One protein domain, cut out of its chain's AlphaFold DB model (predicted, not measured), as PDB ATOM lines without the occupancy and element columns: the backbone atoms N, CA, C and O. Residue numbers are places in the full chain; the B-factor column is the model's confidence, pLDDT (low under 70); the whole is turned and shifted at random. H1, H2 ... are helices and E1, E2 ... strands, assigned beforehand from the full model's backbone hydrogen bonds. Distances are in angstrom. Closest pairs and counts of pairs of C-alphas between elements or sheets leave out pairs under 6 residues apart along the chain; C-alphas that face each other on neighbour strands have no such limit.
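Overview. This is residues 32 to 115 and 137 to 152 of the 153 residues of an uncharacterized protein of Corynebacterium nuruki (UniProt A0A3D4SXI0). A single antiparallel sheet of five strands, E3 E4 E5 E6 E7 in that order, forms a twisted wall, and a small hairpin, E1 and E2, sits near the end of E4. Two four-residue helices, H1 and H2, lie close to that hairpin. Along the 100 printed residues come H1, H2 and E1 to E7; the class is mostly strand, with 49 residues in named elements. The whole is compact, with a radius of gyration of the C-alphas of 13.6 A and spans of 40 by 29 by 22 A.

Arrangement. E3, residues 74 to 79, E4, 82 to 87, E5, 97 to 102, and E6, 106 to 112, form a meander, each strand the antiparallel neighbour of the one before; N 77 and O 84, N 85 and O 99, and N 100 and O 108 are each 2.8 A apart, within hydrogen-bond range. E7, residues 144 to 151, is antiparallel to E6, with N 109 and O 148 at 2.8 A, and bends by 60 degrees at residue 147. E1, residues 51 to 54, and E2, 57 to 60, form a hairpin, with N 52 and O 59 at 2.9 A; the closest C-alphas of E1 and E4, Leu 52 and Cys 86, are 7.8 A apart. H1, residues 32 to 35, only grazes the large sheet with residues 32 to 33. H2, residues 41 to 44, is not on it; its closest C-alpha pair with E2, Pro 41 and Thr 58, is 6.0 A apart. Both helices are too short for an O i to N i+4 pair; the one O i to N i+3 pair is within range in H1, not in H2.

Along the chain. H1 begins at C-alpha 32, (140.625, 114.489, 143.066), and E7 ends at C-alpha 151, (144.402, 109.188, 122.579). E6 is 20.6 A long, E7 20.3 A, and E3, E4 and E5 are each 16.8 A.

Size, cuts and confidence. Residues 116 to 136 are not printed; the gap between C-alphas 115 and 137 is 19.8 A. The link E2 to E3 is long. Confidence is low at 37 residues, among them 32 to 48 and 63 to 72.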
ATOM      1  N   GLU A  32     140.008 113.912 141.862       58.44
ATOM      2  CA  GLU A  32     140.625 114.489 143.066       58.44
ATOM      3  C   GLU A  32     140.209 115.936 143.348       58.44
ATOM      4  O   GLU A  32     140.173 116.341 144.510       58.44
ATOM      5  N   LEU A  33     139.815 116.719 142.333       58.44
ATOM      6  CA  LEU A  33     139.386 118.113 142.527       58.44
ATOM      7  C   LEU A  33     138.104 118.211 143.362       58.44
ATOM      8  O   LEU A  33     137.870 119.212 144.038       58.44
ATOM      9  N   THR A  34     137.303 117.144 143.374       59.25
ATOM     10  CA  THR A  34     136.087 117.032 144.191       59.25
ATOM     11  C   THR A  34     136.399 116.945 145.690       59.25
ATOM     12  O   THR A  34     135.565 117.319 146.515       59.25
ATOM     13  N   GLY A  35     137.591 116.454 146.054       57.06
ATOM     14  CA  GLY A  35     138.048 116.308 147.439       57.06
ATOM     15  C   GLY A  35     138.826 117.510 147.978       57.06
ATOM     16  O   GLY A  35     139.114 117.561 149.176       57.06
ATOM     17  N   LEU A  36     139.165 118.479 147.122       63.69
ATOM     18  CA  LEU A  36     139.985 119.620 147.511       63.69
ATOM     19  C   LEU A  36     139.202 120.644 148.342       63.69
ATOM     20  O   LEU A  36     138.030 120.923 148.060       63.69
ATOM     21  N   PRO A  37     139.843 121.271 149.346       59.84
ATOM     22  CA  PRO A  37     139.213 122.337 150.104       59.84
ATOM     23  C   PRO A  37     138.932 123.530 149.184       59.84
ATOM     24  O   PRO A  37     139.844 124.162 148.639       59.84
ATOM     25  N   THR A  38     137.651 123.874 149.039       59.72
ATOM     26  CA  THR A  38     137.263 125.141 148.419       59.72
ATOM     27  C   THR A  38     137.767 126.272 149.301       59.72
ATOM     28  O   THR A  38     137.451 126.352 150.490       59.72
ATOM     29  N   THR A  39     138.581 127.132 148.713       59.97
ATOM     30  CA  THR A  39     139.198 128.260 149.393       59.97
ATOM     31  C   THR A  39     138.499 129.535 148.930       59.97
ATOM     32  O   THR A  39     138.094 129.647 147.775       59.97
ATOM     33  N   ALA A  40     138.287 130.493 149.836       53.91
ATOM     34  CA  ALA A  40     137.754 131.792 149.437       53.91
ATOM     35  C   ALA A  40     138.745 132.477 148.469       53.91
ATOM     36  O   ALA A  40     139.950 132.379 148.700       53.91
ATOM     37  N   PRO A  41     138.272 133.191 147.432       50.34
ATOM     38  CA  PRO A  41     139.140 133.795 146.414       50.34
ATOM     39  C   PRO A  41     140.162 134.797 146.986       50.34
ATOM     40  O   PRO A  41     141.206 135.008 146.384       50.34
ATOM     41  N   ASP A  42     139.904 135.367 148.169       45.75
ATOM     42  CA  ASP A  42     140.809 136.279 148.889       45.75
ATOM     43  C   ASP A  42     141.920 135.581 149.706       45.75
ATOM     44  O   ASP A  42     142.725 136.259 150.341       45.75
ATOM     45  N   ALA A  43     141.991 134.246 149.745       49.59
ATOM     46  CA  ALA A  43     143.026 133.544 150.519       49.59
ATOM     47  C   ALA A  43     144.329 133.283 149.734       49.59
ATOM     48  O   ALA A  43     145.168 132.511 150.193       49.59
ATOM     49  N   ALA A  44     144.491 133.905 148.560       52.97
ATOM     50  CA  ALA A  44     145.691 133.803 147.723       52.97
ATOM     51  C   ALA A  44     146.959 134.340 148.410       52.97
ATOM     52  O   ALA A  44     148.069 133.888 148.138       52.97
ATOM     53  N   ASP A  45     146.800 135.261 149.358       50.44
ATOM     54  CA  ASP A  45     147.905 135.911 150.050       50.44
ATOM     55  C   ASP A  45     148.319 135.136 151.316       50.44
ATOM     56  O   ASP A  45     147.939 135.489 152.434       50.44
ATOM     57  N   GLY A  46     149.135 134.086 151.169       50.47
ATOM     58  CA  GLY A  46     150.076 133.744 152.247       50.47
ATOM     59  C   GLY A  46     150.459 132.283 152.465       50.47
ATOM     60  O   GLY A  46     151.443 132.053 153.159       50.47
ATOM     61  N   ASP A  47     149.749 131.311 151.889       58.56
ATOM     62  CA  ASP A  47     149.990 129.884 152.193       58.56
ATOM     63  C   ASP A  47     150.956 129.200 151.197       58.56
ATOM     64  O   ASP A  47     151.239 128.015 151.319       58.56
ATOM     65  N   GLY A  48     151.457 129.925 150.183       63.59
ATOM     66  CA  GLY A  48     152.364 129.374 149.159       63.59
ATOM     67  C   GLY A  48     151.733 128.291 148.270       63.59
ATOM     68  O   GLY A  48     152.444 127.535 147.606       63.59
ATOM     69  N   ARG A  49     150.397 128.192 148.276       75.56
ATOM     70  CA  ARG A  49     149.634 127.176 147.545       75.56
ATOM     71  C   ARG A  49     149.164 127.692 146.198       75.56
ATOM     72  O   ARG A  49     148.741 128.837 146.087       75.56
ATOM     73  N   LEU A  50     149.149 126.793 145.219       83.50
ATOM     74  CA  LEU A  50     148.578 127.054 143.905       83.50
ATOM     75  C   LEU A  50     147.050 127.070 143.984       83.50
ATOM     76  O   LEU A  50     146.448 126.168 144.578       83.50
ATOM     77  N   LEU A  51     146.419 128.067 143.371       85.56
ATOM     78  CA  LEU A  51     144.966 128.196 143.333       85.56
ATOM     79  C   LEU A  51     144.407 127.805 141.969       85.56
ATOM     80  O   LEU A  51     144.761 128.383 140.948       85.56
ATOM     81  N   LEU A  52     143.477 126.857 141.942       84.56
ATOM     82  CA  LEU A  52     142.775 126.455 140.727       84.56
ATOM     83  C   LEU A  52     141.355 127.028 140.718       84.56
ATOM     84  O   LEU A  52     140.542 126.675 141.567       84.56
ATOM     85  N   ASP A  53     141.043 127.884 139.746       83.06
ATOM     86  CA  ASP A  53     139.686 128.398 139.536       83.06
ATOM     87  C   ASP A  53     138.923 127.550 138.511       83.06
ATOM     88  O   ASP A  53     139.355 127.397 137.367       83.06
ATOM     89  N   LEU A  54     137.772 127.015 138.916       78.56
ATOM     90  CA  LEU A  54     136.861 126.255 138.064       78.56
ATOM     91  C   LEU A  54     135.435 126.759 138.255       78.56
ATOM     92  O   LEU A  54     134.811 126.543 139.294       78.56
ATOM     93  N   GLY A  55     134.896 127.430 137.235       69.19
ATOM     94  CA  GLY A  55     133.473 127.769 137.187       69.19
ATOM     95  C   GLY A  55     133.020 128.682 138.330       69.19
ATOM     96  O   GLY A  55     131.877 128.577 138.772       69.19
ATOM     97  N   GLY A  56     133.911 129.549 138.823       68.44
ATOM     98  CA  GLY A  56     133.646 130.448 139.949       68.44
ATOM     99  C   GLY A  56     133.868 129.826 141.330       68.44
ATOM    100  O   GLY A  56     133.452 130.415 142.330       68.44
ATOM    101  N   ARG A  57     134.494 128.645 141.406       71.75
ATOM    102  CA  ARG A  57     135.002 128.054 142.649       71.75
ATOM    103  C   ARG A  57     136.521 127.987 142.597       71.75
ATOM    104  O   ARG A  57     137.083 127.467 141.639       71.75
ATOM    105  N   THR A  58     137.165 128.451 143.660       81.12
ATOM    106  CA  THR A  58     138.620 128.400 143.808       81.12
ATOM    107  C   THR A  58     139.011 127.253 144.735       81.12
ATOM    108  O   THR A  58     138.510 127.137 145.858       81.12
ATOM    109  N   TYR A  59     139.904 126.392 144.269       80.12
ATOM    110  CA  TYR A  59     140.418 125.233 144.987       80.12
ATOM    111  C   TYR A  59     141.880 125.472 145.348       80.12
ATOM    112  O   TYR A  59     142.678 125.848 144.491       80.12
ATOM    113  N   GLY A  60     142.236 125.254 146.613       82.25
ATOM    114  CA  GLY A  60     143.636 125.265 147.028       82.25
ATOM    115  C   GLY A  60     144.264 123.917 146.708       82.25
ATOM    116  O   GLY A  60     143.825 122.903 147.254       82.25
ATOM    117  N   LEU A  61     145.267 123.896 145.834       81.56
ATOM    118  CA  LEU A  61     145.969 122.662 145.514       81.56
ATOM    119  C   LEU A  61     146.907 122.273 146.666       81.56
ATOM    120  O   LEU A  61     147.541 123.150 147.266       81.56
ATOM    121  N   PRO A  62     146.994 120.974 147.000       72.94
ATOM    122  CA  PRO A  62     147.924 120.495 148.003       72.94
ATOM    123  C   PRO A  62     149.346 120.767 147.522       72.94
ATOM    124  O   PRO A  62     149.697 120.502 146.373       72.94
ATOM    125  N   THR A  63     150.156 121.306 148.420       68.44
ATOM    126  CA  THR A  63     151.586 121.476 148.219       68.44
ATOM    127  C   THR A  63     152.292 120.810 149.388       68.44
ATOM    128  O   THR A  63     151.881 120.987 150.534       68.44
ATOM    129  N   ASP A  64     153.322 120.020 149.102       62.19
ATOM    130  CA  ASP A  64     154.181 119.411 150.125       62.19
ATOM    131  C   ASP A  64     155.257 120.391 150.632       62.19
ATOM    132  O   ASP A  64     156.196 119.987 151.316       62.19
ATOM    133  N   LEU A  65     155.156 121.676 150.271       62.00
ATOM    134  CA  LEU A  65     156.085 122.697 150.733       62.00
ATOM    135  C   LEU A  65     155.881 123.001 152.221       62.00
ATOM    136  O   LEU A  65     154.766 123.263 152.676       62.00
ATOM    137  N   ASP A  66     156.985 123.010 152.968       58.41
ATOM    138  CA  ASP A  66     157.031 123.541 154.329       58.41
ATOM    139  C   ASP A  66     156.675 125.041 154.335       58.41
ATOM    140  O   ASP A  66     157.003 125.782 153.401       58.41
ATOM    141  N   GLU A  67     156.040 125.502 155.420       54.44
ATOM    142  CA  GLU A  67     155.666 126.908 155.612       54.44
ATOM    143  C   GLU A  67     156.910 127.815 155.513       54.44
ATOM    144  O   GLU A  67     157.699 127.936 156.456       54.44
ATOM    145  N   GLY A  68     157.107 128.451 154.353       50.38
ATOM    146  CA  GLY A  68     158.238 129.345 154.081       50.38
ATOM    147  C   GLY A  68     159.004 129.074 152.785       50.38
ATOM    148  O   GLY A  68     159.884 129.871 152.446       50.38
ATOM    149  N   GLU A  69     158.692 128.003 152.050       55.62
ATOM    150  CA  GLU A  69     159.220 127.805 150.698       55.62
ATOM    151  C   GLU A  69     158.382 128.588 149.666       55.62
ATOM    152  O   GLU A  69     157.163 128.712 149.784       55.62
ATOM    153  N   LEU A  70     159.061 129.222 148.701       53.50
ATOM    154  CA  LEU A  70     158.429 130.076 147.690       53.50
ATOM    155  C   LEU A  70     157.468 129.243 146.826       53.50
ATOM    156  O   LEU A  70     157.781 128.103 146.503       53.50
ATOM    157  N   SER A  71     156.328 129.848 146.470       59.84
ATOM    158  CA  SER A  71     155.204 129.277 145.708       59.84
ATOM    159  C   SER A  71     155.581 128.165 144.717       59.84
ATOM    160  O   SER A  71     156.517 128.312 143.926       59.84
ATOM    161  N   VAL A  72     154.814 127.071 144.713       67.44
ATOM    162  CA  VAL A  72     154.947 126.019 143.696       67.44
ATOM    163  C   VAL A  72     154.487 126.531 142.331       67.44
ATOM    164  O   VAL A  72     153.346 126.937 142.175       67.44
ATOM    165  N   GLY A  73     155.339 126.437 141.308       74.19
ATOM    166  CA  GLY A  73     154.938 126.739 139.921       74.19
ATOM    167  C   GLY A  73     154.065 125.653 139.277       74.19
ATOM    168  O   GLY A  73     153.472 125.865 138.223       74.19
ATOM    169  N   SER A  74     153.974 124.465 139.887       83.19
ATOM    170  CA  SER A  74     153.125 123.380 139.396       83.19
ATOM    171  C   SER A  74     152.795 122.356 140.475       83.19
ATOM    172  O   SER A  74     153.647 122.050 141.310       83.19
ATOM    173  N   VAL A  75     151.610 121.755 140.390       84.25
ATOM    174  CA  VAL A  75     151.161 120.633 141.223       84.25
ATOM    175  C   VAL A  75     150.696 119.494 140.325       84.25
ATOM    176  O   VAL A  75     149.954 119.712 139.370       84.25
ATOM    177  N   THR A  76     151.099 118.270 140.657       85.38
ATOM    178  CA  THR A  76     150.606 117.054 140.006       85.38
ATOM    179  C   THR A  76     149.669 116.323 140.955       85.38
ATOM    180  O   THR A  76     150.075 115.906 142.036       85.38
ATOM    181  N   LEU A  77     148.428 116.144 140.527       81.31
ATOM    182  CA  LEU A  77     147.409 115.343 141.188       81.31
ATOM    183  C   LEU A  77     147.293 114.017 140.445       81.31
ATOM    184  O   LEU A  77     147.273 114.001 139.215       81.31
ATOM    185  N   ALA A  78     147.234 112.906 141.165       83.19
ATOM    186  CA  ALA A  78     147.086 111.592 140.559       83.19
ATOM    187  C   ALA A  78     146.062 110.772 141.336       83.19
ATOM    188  O   ALA A  78     146.105 110.732 142.563       83.19
ATOM    189  N   ASP A  79     145.180 110.103 140.603       75.88
ATOM    190  CA  ASP A  79     144.119 109.256 141.134       75.88
ATOM    191  C   ASP A  79     143.968 107.971 140.326       75.88
ATOM    192  O   ASP A  79     144.697 107.738 139.362       75.88
ATOM    193  N   ASP A  80     143.033 107.112 140.729       77.94
ATOM    194  CA  ASP A  80     142.795 105.815 140.090       77.94
ATOM    195  C   ASP A  80     142.365 105.912 138.610       77.94
ATOM    196  O   ASP A  80     142.422 104.914 137.892       77.94
ATOM    197  N   ASN A  81     141.952 107.090 138.137       69.75
ATOM    198  CA  ASN A  81     141.533 107.347 136.760       69.75
ATOM    199  C   ASN A  81     142.618 108.027 135.913       69.75
ATOM    200  O   ASN A  81     142.506 108.027 134.685       69.75
ATOM    201  N   GLY A  82     143.667 108.585 136.524       79.31
ATOM    202  CA  GLY A  82     144.735 109.245 135.782       79.31
ATOM    203  C   GLY A  82     145.516 110.287 136.574       79.31
ATOM    204  O   GLY A  82     145.659 110.215 137.791       79.31
ATOM    205  N   MET A  83     146.070 111.254 135.851       84.06
ATOM    206  CA  MET A  83     146.920 112.310 136.383       84.06
ATOM    207  C   MET A  83     146.520 113.664 135.800       84.06
ATOM    208  O   MET A  83     146.368 113.804 134.587       84.06
ATOM    209  N   THR A  84     146.433 114.667 136.665       84.38
ATOM    210  CA  THR A  84     146.186 116.062 136.311       84.38
ATOM    211  C   THR A  84     147.342 116.924 136.800       84.38
ATOM    212  O   THR A  84     147.666 116.943 137.984       84.38
ATOM    213  N   ILE A  85     147.975 117.650 135.886       87.00
ATOM    214  CA  ILE A  85     149.054 118.594 136.170       87.00
ATOM    215  C   ILE A  85     148.483 120.001 136.061       87.00
ATOM    216  O   ILE A  85     147.952 120.373 135.016       87.00
ATOM    217  N   CYS A  86     148.632 120.774 137.125       87.00
ATOM    218  CA  CYS A  86     148.212 122.161 137.246       87.00
ATOM    219  C   CYS A  86     149.452 123.050 137.292       87.00
ATOM    220  O   CYS A  86     150.326 122.800 138.119       87.00
ATOM    221  N   ALA A  87     149.538 124.076 136.449       86.88
ATOM    222  CA  ALA A  87     150.688 124.977 136.416       86.88
ATOM    223  C   ALA A  87     150.267 126.448 136.419       86.88
ATOM    224  O   ALA A  87     149.363 126.843 135.678       86.88
ATOM    225  N   ASP A  88     150.962 127.230 137.237       85.50
ATOM    226  CA  ASP A  88     150.984 128.690 137.191       85.50
ATOM    227  C   ASP A  88     152.150 129.099 136.287       85.50
ATOM    228  O   ASP A  88     153.301 128.701 136.503       85.50
ATOM    229  N   THR A  89     151.834 129.812 135.211       82.75
ATOM    230  CA  THR A  89     152.808 130.166 134.176       82.75
ATOM    231  C   THR A  89     153.243 131.621 134.243       82.75
ATOM    232  O   THR A  89     154.313 131.941 133.716       82.75
ATOM    233  N   ASP A  90     152.455 132.485 134.880       80.50
ATOM    234  CA  ASP A  90     152.735 133.915 135.007       80.50
ATOM    235  C   ASP A  90     153.235 134.326 136.408       80.50
ATOM    236  O   ASP A  90     153.815 135.408 136.565       80.50
ATOM    237  N   GLY A  91     153.142 133.423 137.387       78.44
ATOM    238  CA  GLY A  91     153.622 133.596 138.754       78.44
ATOM    239  C   GLY A  91     152.643 134.339 139.661       78.44
ATOM    240  O   GLY A  91     153.075 134.851 140.701       78.44
ATOM    241  N   ASP A  92     151.369 134.456 139.277       79.69
ATOM    242  CA  ASP A  92     150.331 135.117 140.073       79.69
ATOM    243  C   ASP A  92     149.765 134.237 141.211       79.69
ATOM    244  O   ASP A  92     148.991 134.718 142.042       79.69
ATOM    245  N   GLY A  93     150.197 132.972 141.298       80.38
ATOM    246  CA  GLY A  93     149.732 131.979 142.270       80.38
ATOM    247  C   GLY A  93     148.468 131.228 141.839       80.38
ATOM    248  O   GLY A  93     147.986 130.360 142.575       80.38
ATOM    249  N   THR A  94     147.935 131.522 140.656       85.12
ATOM    250  CA  THR A  94     146.751 130.904 140.059       85.12
ATOM    251  C   THR A  94     147.155 129.977 138.917       85.12
ATOM    252  O   THR A  94     148.089 130.215 138.167       85.12
ATOM    253  N   VAL A  95     146.425 128.879 138.755       86.06
ATOM    254  CA  VAL A  95     146.653 127.939 137.657       86.06
ATOM    255  C   VAL A  95     146.214 128.566 136.333       86.06
ATOM    256  O   VAL A  95     145.052 128.945 136.169       86.06
ATOM    257  N   ASP A  96     147.122 128.571 135.359       85.31
ATOM    258  CA  ASP A  96     146.895 129.030 133.983       85.31
ATOM    259  C   ASP A  96     146.781 127.887 132.980       85.31
ATOM    260  O   ASP A  96     146.191 128.046 131.902       85.31
ATOM    261  N   TYR A  97     147.375 126.739 133.313       87.06
ATOM    262  CA  TYR A  97     147.490 125.596 132.423       87.06
ATOM    263  C   TYR A  97     147.170 124.283 133.137       87.06
ATOM    264  O   TYR A  97     147.641 124.032 134.248       87.06
ATOM    265  N   LEU A  98     146.399 123.426 132.464       87.75
ATOM    266  CA  LEU A  98     146.072 122.078 132.919       87.75
ATOM    267  C   LEU A  98     146.480 121.054 131.863       87.75
ATOM    268  O   LEU A  98     146.178 121.215 130.681       87.75
ATOM    269  N   SER A  99     147.099 119.964 132.299       87.12
ATOM    270  CA  SER A  99     147.306 118.769 131.484       87.12
ATOM    271  C   SER A  99     146.675 117.579 132.178       87.12
ATOM    272  O   SER A  99     147.042 117.258 133.302       87.12
ATOM    273  N   VAL A 100     145.767 116.900 131.495       84.31
ATOM    274  CA  VAL A 100     145.091 115.702 131.983       84.31
ATOM    275  C   VAL A 100     145.539 114.512 131.157       84.31
ATOM    276  O   VAL A 100     145.495 114.559 129.926       84.31
ATOM    277  N   VAL A 101     145.899 113.428 131.833       84.56
ATOM    278  CA  VAL A 101     146.219 112.137 131.228       84.56
ATOM    279  C   VAL A 101     145.406 111.052 131.927       84.56
ATOM    280  O   VAL A 101     145.576 110.829 133.122       84.56
ATOM    281  N   GLY A 102     144.528 110.378 131.191       82.38
ATOM    282  CA  GLY A 102     143.793 109.204 131.652       82.38
ATOM    283  C   GLY A 102     144.615 107.923 131.493       82.38
ATOM    284  O   GLY A 102     145.404 107.778 130.555       82.38
ATOM    285  N   PHE A 103     144.432 106.957 132.398       79.75
ATOM    286  CA  PHE A 103     145.096 105.646 132.278       79.75
ATOM    287  C   PHE A 103     144.625 104.820 131.078       79.75
ATOM    288  O   PHE A 103     145.295 103.866 130.687       79.75
ATOM    289  N   ASP A 104     143.484 105.175 130.498       75.25
ATOM    290  CA  ASP A 104     142.950 104.589 129.273       75.25
ATOM    291  C   ASP A 104     143.710 105.029 128.011       75.25
ATOM    292  O   ASP A 104     143.424 104.514 126.937       75.25
ATOM    293  N   GLY A 105     144.698 105.924 128.142       76.25
ATOM    294  CA  GLY A 105     145.470 106.469 127.024       76.25
ATOM    295  C   GLY A 105     144.929 107.804 126.511       76.25
ATOM    296  O   GLY A 105     145.590 108.445 125.689       76.25
ATOM    297  N   SER A 106     143.785 108.254 127.029       81.25
ATOM    298  CA  SER A 106     143.212 109.558 126.715       81.25
ATOM    299  C   SER A 106     144.032 110.691 127.336       81.25
ATOM    300  O   SER A 106     144.604 110.560 128.419       81.25
ATOM    301  N   TRP A 107     144.107 111.839 126.667       83.94
ATOM    302  CA  TRP A 107     144.754 113.023 127.229       83.94
ATOM    303  C   TRP A 107     144.164 114.321 126.675       83.94
ATOM    304  O   TRP A 107     143.633 114.372 125.562       83.94
ATOM    305  N   SER A 108     144.265 115.394 127.459       81.25
ATOM    306  CA  SER A 108     143.844 116.737 127.053       81.25
ATOM    307  C   SER A 108     144.649 117.826 127.752       81.25
ATOM    308  O   SER A 108     145.134 117.646 128.866       81.25
ATOM    309  N   ALA A 109     144.773 118.969 127.094       83.38
ATOM    310  CA  ALA A 109     145.446 120.150 127.595       83.38
ATOM    311  C   ALA A 109     144.497 121.348 127.562       83.38
ATOM    312  O   ALA A 109     143.756 121.538 126.594       83.38
ATOM    313  N   TRP A 110     144.538 122.175 128.604       85.44
ATOM    314  CA  TRP A 110     143.626 123.298 128.789       85.44
ATOM    315  C   TRP A 110     144.367 124.547 129.240       85.44
ATOM    316  O   TRP A 110     145.336 124.476 129.992       85.44
ATOM    317  N   ARG A 111     143.864 125.705 128.814       85.06
ATOM    318  CA  ARG A 111     144.391 127.019 129.184       85.06
ATOM    319  C   ARG A 111     143.299 127.916 129.753       85.06
ATOM    320  O   ARG A 111     142.185 127.936 129.226       85.06
ATOM    321  N   ARG A 112     143.623 128.693 130.787       81.69
ATOM    322  CA  ARG A 112     142.694 129.628 131.426       81.69
ATOM    323  C   ARG A 112     142.340 130.790 130.495       81.69
ATOM    324  O   ARG A 112     143.205 131.450 129.914       81.69
ATOM    325  N   LEU A 113     141.047 131.065 130.355       75.56
ATOM    326  CA  LEU A 113     140.524 132.198 129.597       75.56
ATOM    327  C   LEU A 113     140.761 133.491 130.388       75.56
ATOM    328  O   LEU A 113     140.300 133.631 131.515       75.56
ATOM    329  N   GLY A 114     141.458 134.455 129.783       63.28
ATOM    330  CA  GLY A 114     141.729 135.760 130.399       63.28
ATOM    331  C   GLY A 114     143.078 135.891 131.117       63.28
ATOM    332  O   GLY A 114     143.465 137.017 131.398       63.28
ATOM    333  N   SER A 115     143.841 134.803 131.287       57.84
ATOM    334  CA  SER A 115     145.240 134.785 131.783       57.84
ATOM    335  C   SER A 115     146.262 135.362 130.760       57.84
ATOM    336  O   SER A 115     147.474 135.216 130.833       57.84
ATOM    337  N   ASP A 137     137.595 124.379 116.743       48.66
ATOM    338  CA  ASP A 137     136.492 124.041 117.628       48.66
ATOM    339  C   ASP A 137     136.778 124.651 119.008       48.66
ATOM    340  O   ASP A 137     137.723 124.270 119.697       48.66
ATOM    341  N   ASN A 138     136.016 125.681 119.385       52.47
ATOM    342  CA  ASN A 138     136.153 126.337 120.687       52.47
ATOM    343  C   ASN A 138     135.550 125.431 121.772       52.47
ATOM    344  O   ASN A 138     134.367 125.549 122.095       52.47
ATOM    345  N   TRP A 139     136.348 124.515 122.314       62.38
ATOM    346  CA  TRP A 139     135.955 123.664 123.437       62.38
ATOM    347  C   TRP A 139     136.244 124.380 124.758       62.38
ATOM    348  O   TRP A 139     137.352 124.304 125.293       62.38
ATOM    349  N   ASN A 140     135.243 125.098 125.272       72.69
ATOM    350  CA  ASN A 140     135.379 125.889 126.490       72.69
ATOM    351  C   ASN A 140     134.524 125.309 127.616       72.69
ATOM    352  O   ASN A 140     133.341 125.037 127.418       72.69
ATOM    353  N   THR A 141     135.092 125.201 128.814       66.62
ATOM    354  CA  THR A 141     134.357 124.822 130.026       66.62
ATOM    355  C   THR A 141     134.895 125.582 131.230       66.62
ATOM    356  O   THR A 141     136.097 125.790 131.331       66.62
ATOM    357  N   HIS A 142     134.027 126.046 132.131       67.56
ATOM    358  CA  HIS A 142     134.423 126.619 133.431       67.56
ATOM    359  C   HIS A 142     135.482 127.744 133.419       67.56
ATOM    360  O   HIS A 142     136.175 127.929 134.413       67.56
ATOM    361  N   GLY A 143     135.605 128.517 132.331       73.50
ATOM    362  CA  GLY A 143     136.657 129.539 132.197       73.50
ATOM    363  C   GLY A 143     137.977 129.015 131.615       73.50
ATOM    364  O   GLY A 143     138.973 129.727 131.630       73.50
ATOM    365  N   TRP A 144     137.977 127.806 131.061       79.88
ATOM    366  CA  TRP A 144     139.108 127.132 130.432       79.88
ATOM    367  C   TRP A 144     138.817 126.833 128.964       79.88
ATOM    368  O   TRP A 144     137.669 126.607 128.583       79.88
ATOM    369  N   MET A 145     139.864 126.823 128.144       80.38
ATOM    370  CA  MET A 145     139.839 126.462 126.728       80.38
ATOM    371  C   MET A 145     140.714 125.235 126.507       80.38
ATOM    372  O   MET A 145     141.901 125.268 126.833       80.38
ATOM    373  N   CYS A 146     140.153 124.175 125.929       78.31
ATOM    374  CA  CYS A 146     140.937 123.026 125.494       78.31
ATOM    375  C   CYS A 146     141.832 123.452 124.324       78.31
ATOM    376  O   CYS A 146     141.338 123.929 123.299       78.31
ATOM    377  N   VAL A 147     143.145 123.310 124.484       81.62
ATOM    378  CA  VAL A 147     144.124 123.663 123.448       81.62
ATOM    379  C   VAL A 147     144.512 122.459 122.600       81.62
ATOM    380  O   VAL A 147     144.791 122.617 121.413       81.62
ATOM    381  N   GLU A 148     144.498 121.259 123.183       79.25
ATOM    382  CA  GLU A 148     144.886 120.026 122.503       79.25
ATOM    383  C   GLU A 148     144.280 118.806 123.207       79.25
ATOM    384  O   GLU A 148     144.037 118.838 124.414       79.25
ATOM    385  N   ARG A 149     144.026 117.727 122.461       78.50
ATOM    386  CA  ARG A 149     143.587 116.441 123.013       78.50
ATOM    387  C   ARG A 149     143.897 115.294 122.065       78.50
ATOM    388  O   ARG A 149     143.964 115.490 120.850       78.50
ATOM    389  N   GLY A 150     143.988 114.092 122.609       74.19
ATOM    390  CA  GLY A 150     144.172 112.893 121.813       74.19
ATOM    391  C   GLY A 150     144.045 111.623 122.634       74.19
ATOM    392  O   GLY A 150     143.647 111.645 123.795       74.19
ATOM    393  N   ASP A 151     144.395 110.519 121.993       80.00
ATOM    394  CA  ASP A 151     144.402 109.188 122.579       80.00
ATOM    395  C   ASP A 151     145.660 108.457 122.107       80.00
ATOM    396  O   ASP A 151     146.081 108.623 120.956       80.00
ATOM    397  N   TRP A 152     146.312 107.734 123.013       74.88
ATOM    398  CA  TRP A 152     147.562 107.032 122.717       74.88
ATOM    399  C   TRP A 152     147.355 105.596 122.213       74.88
ATOM    400  O   TRP A 152     148.276 105.089 121.570       74.88
TER     401      TRP A 152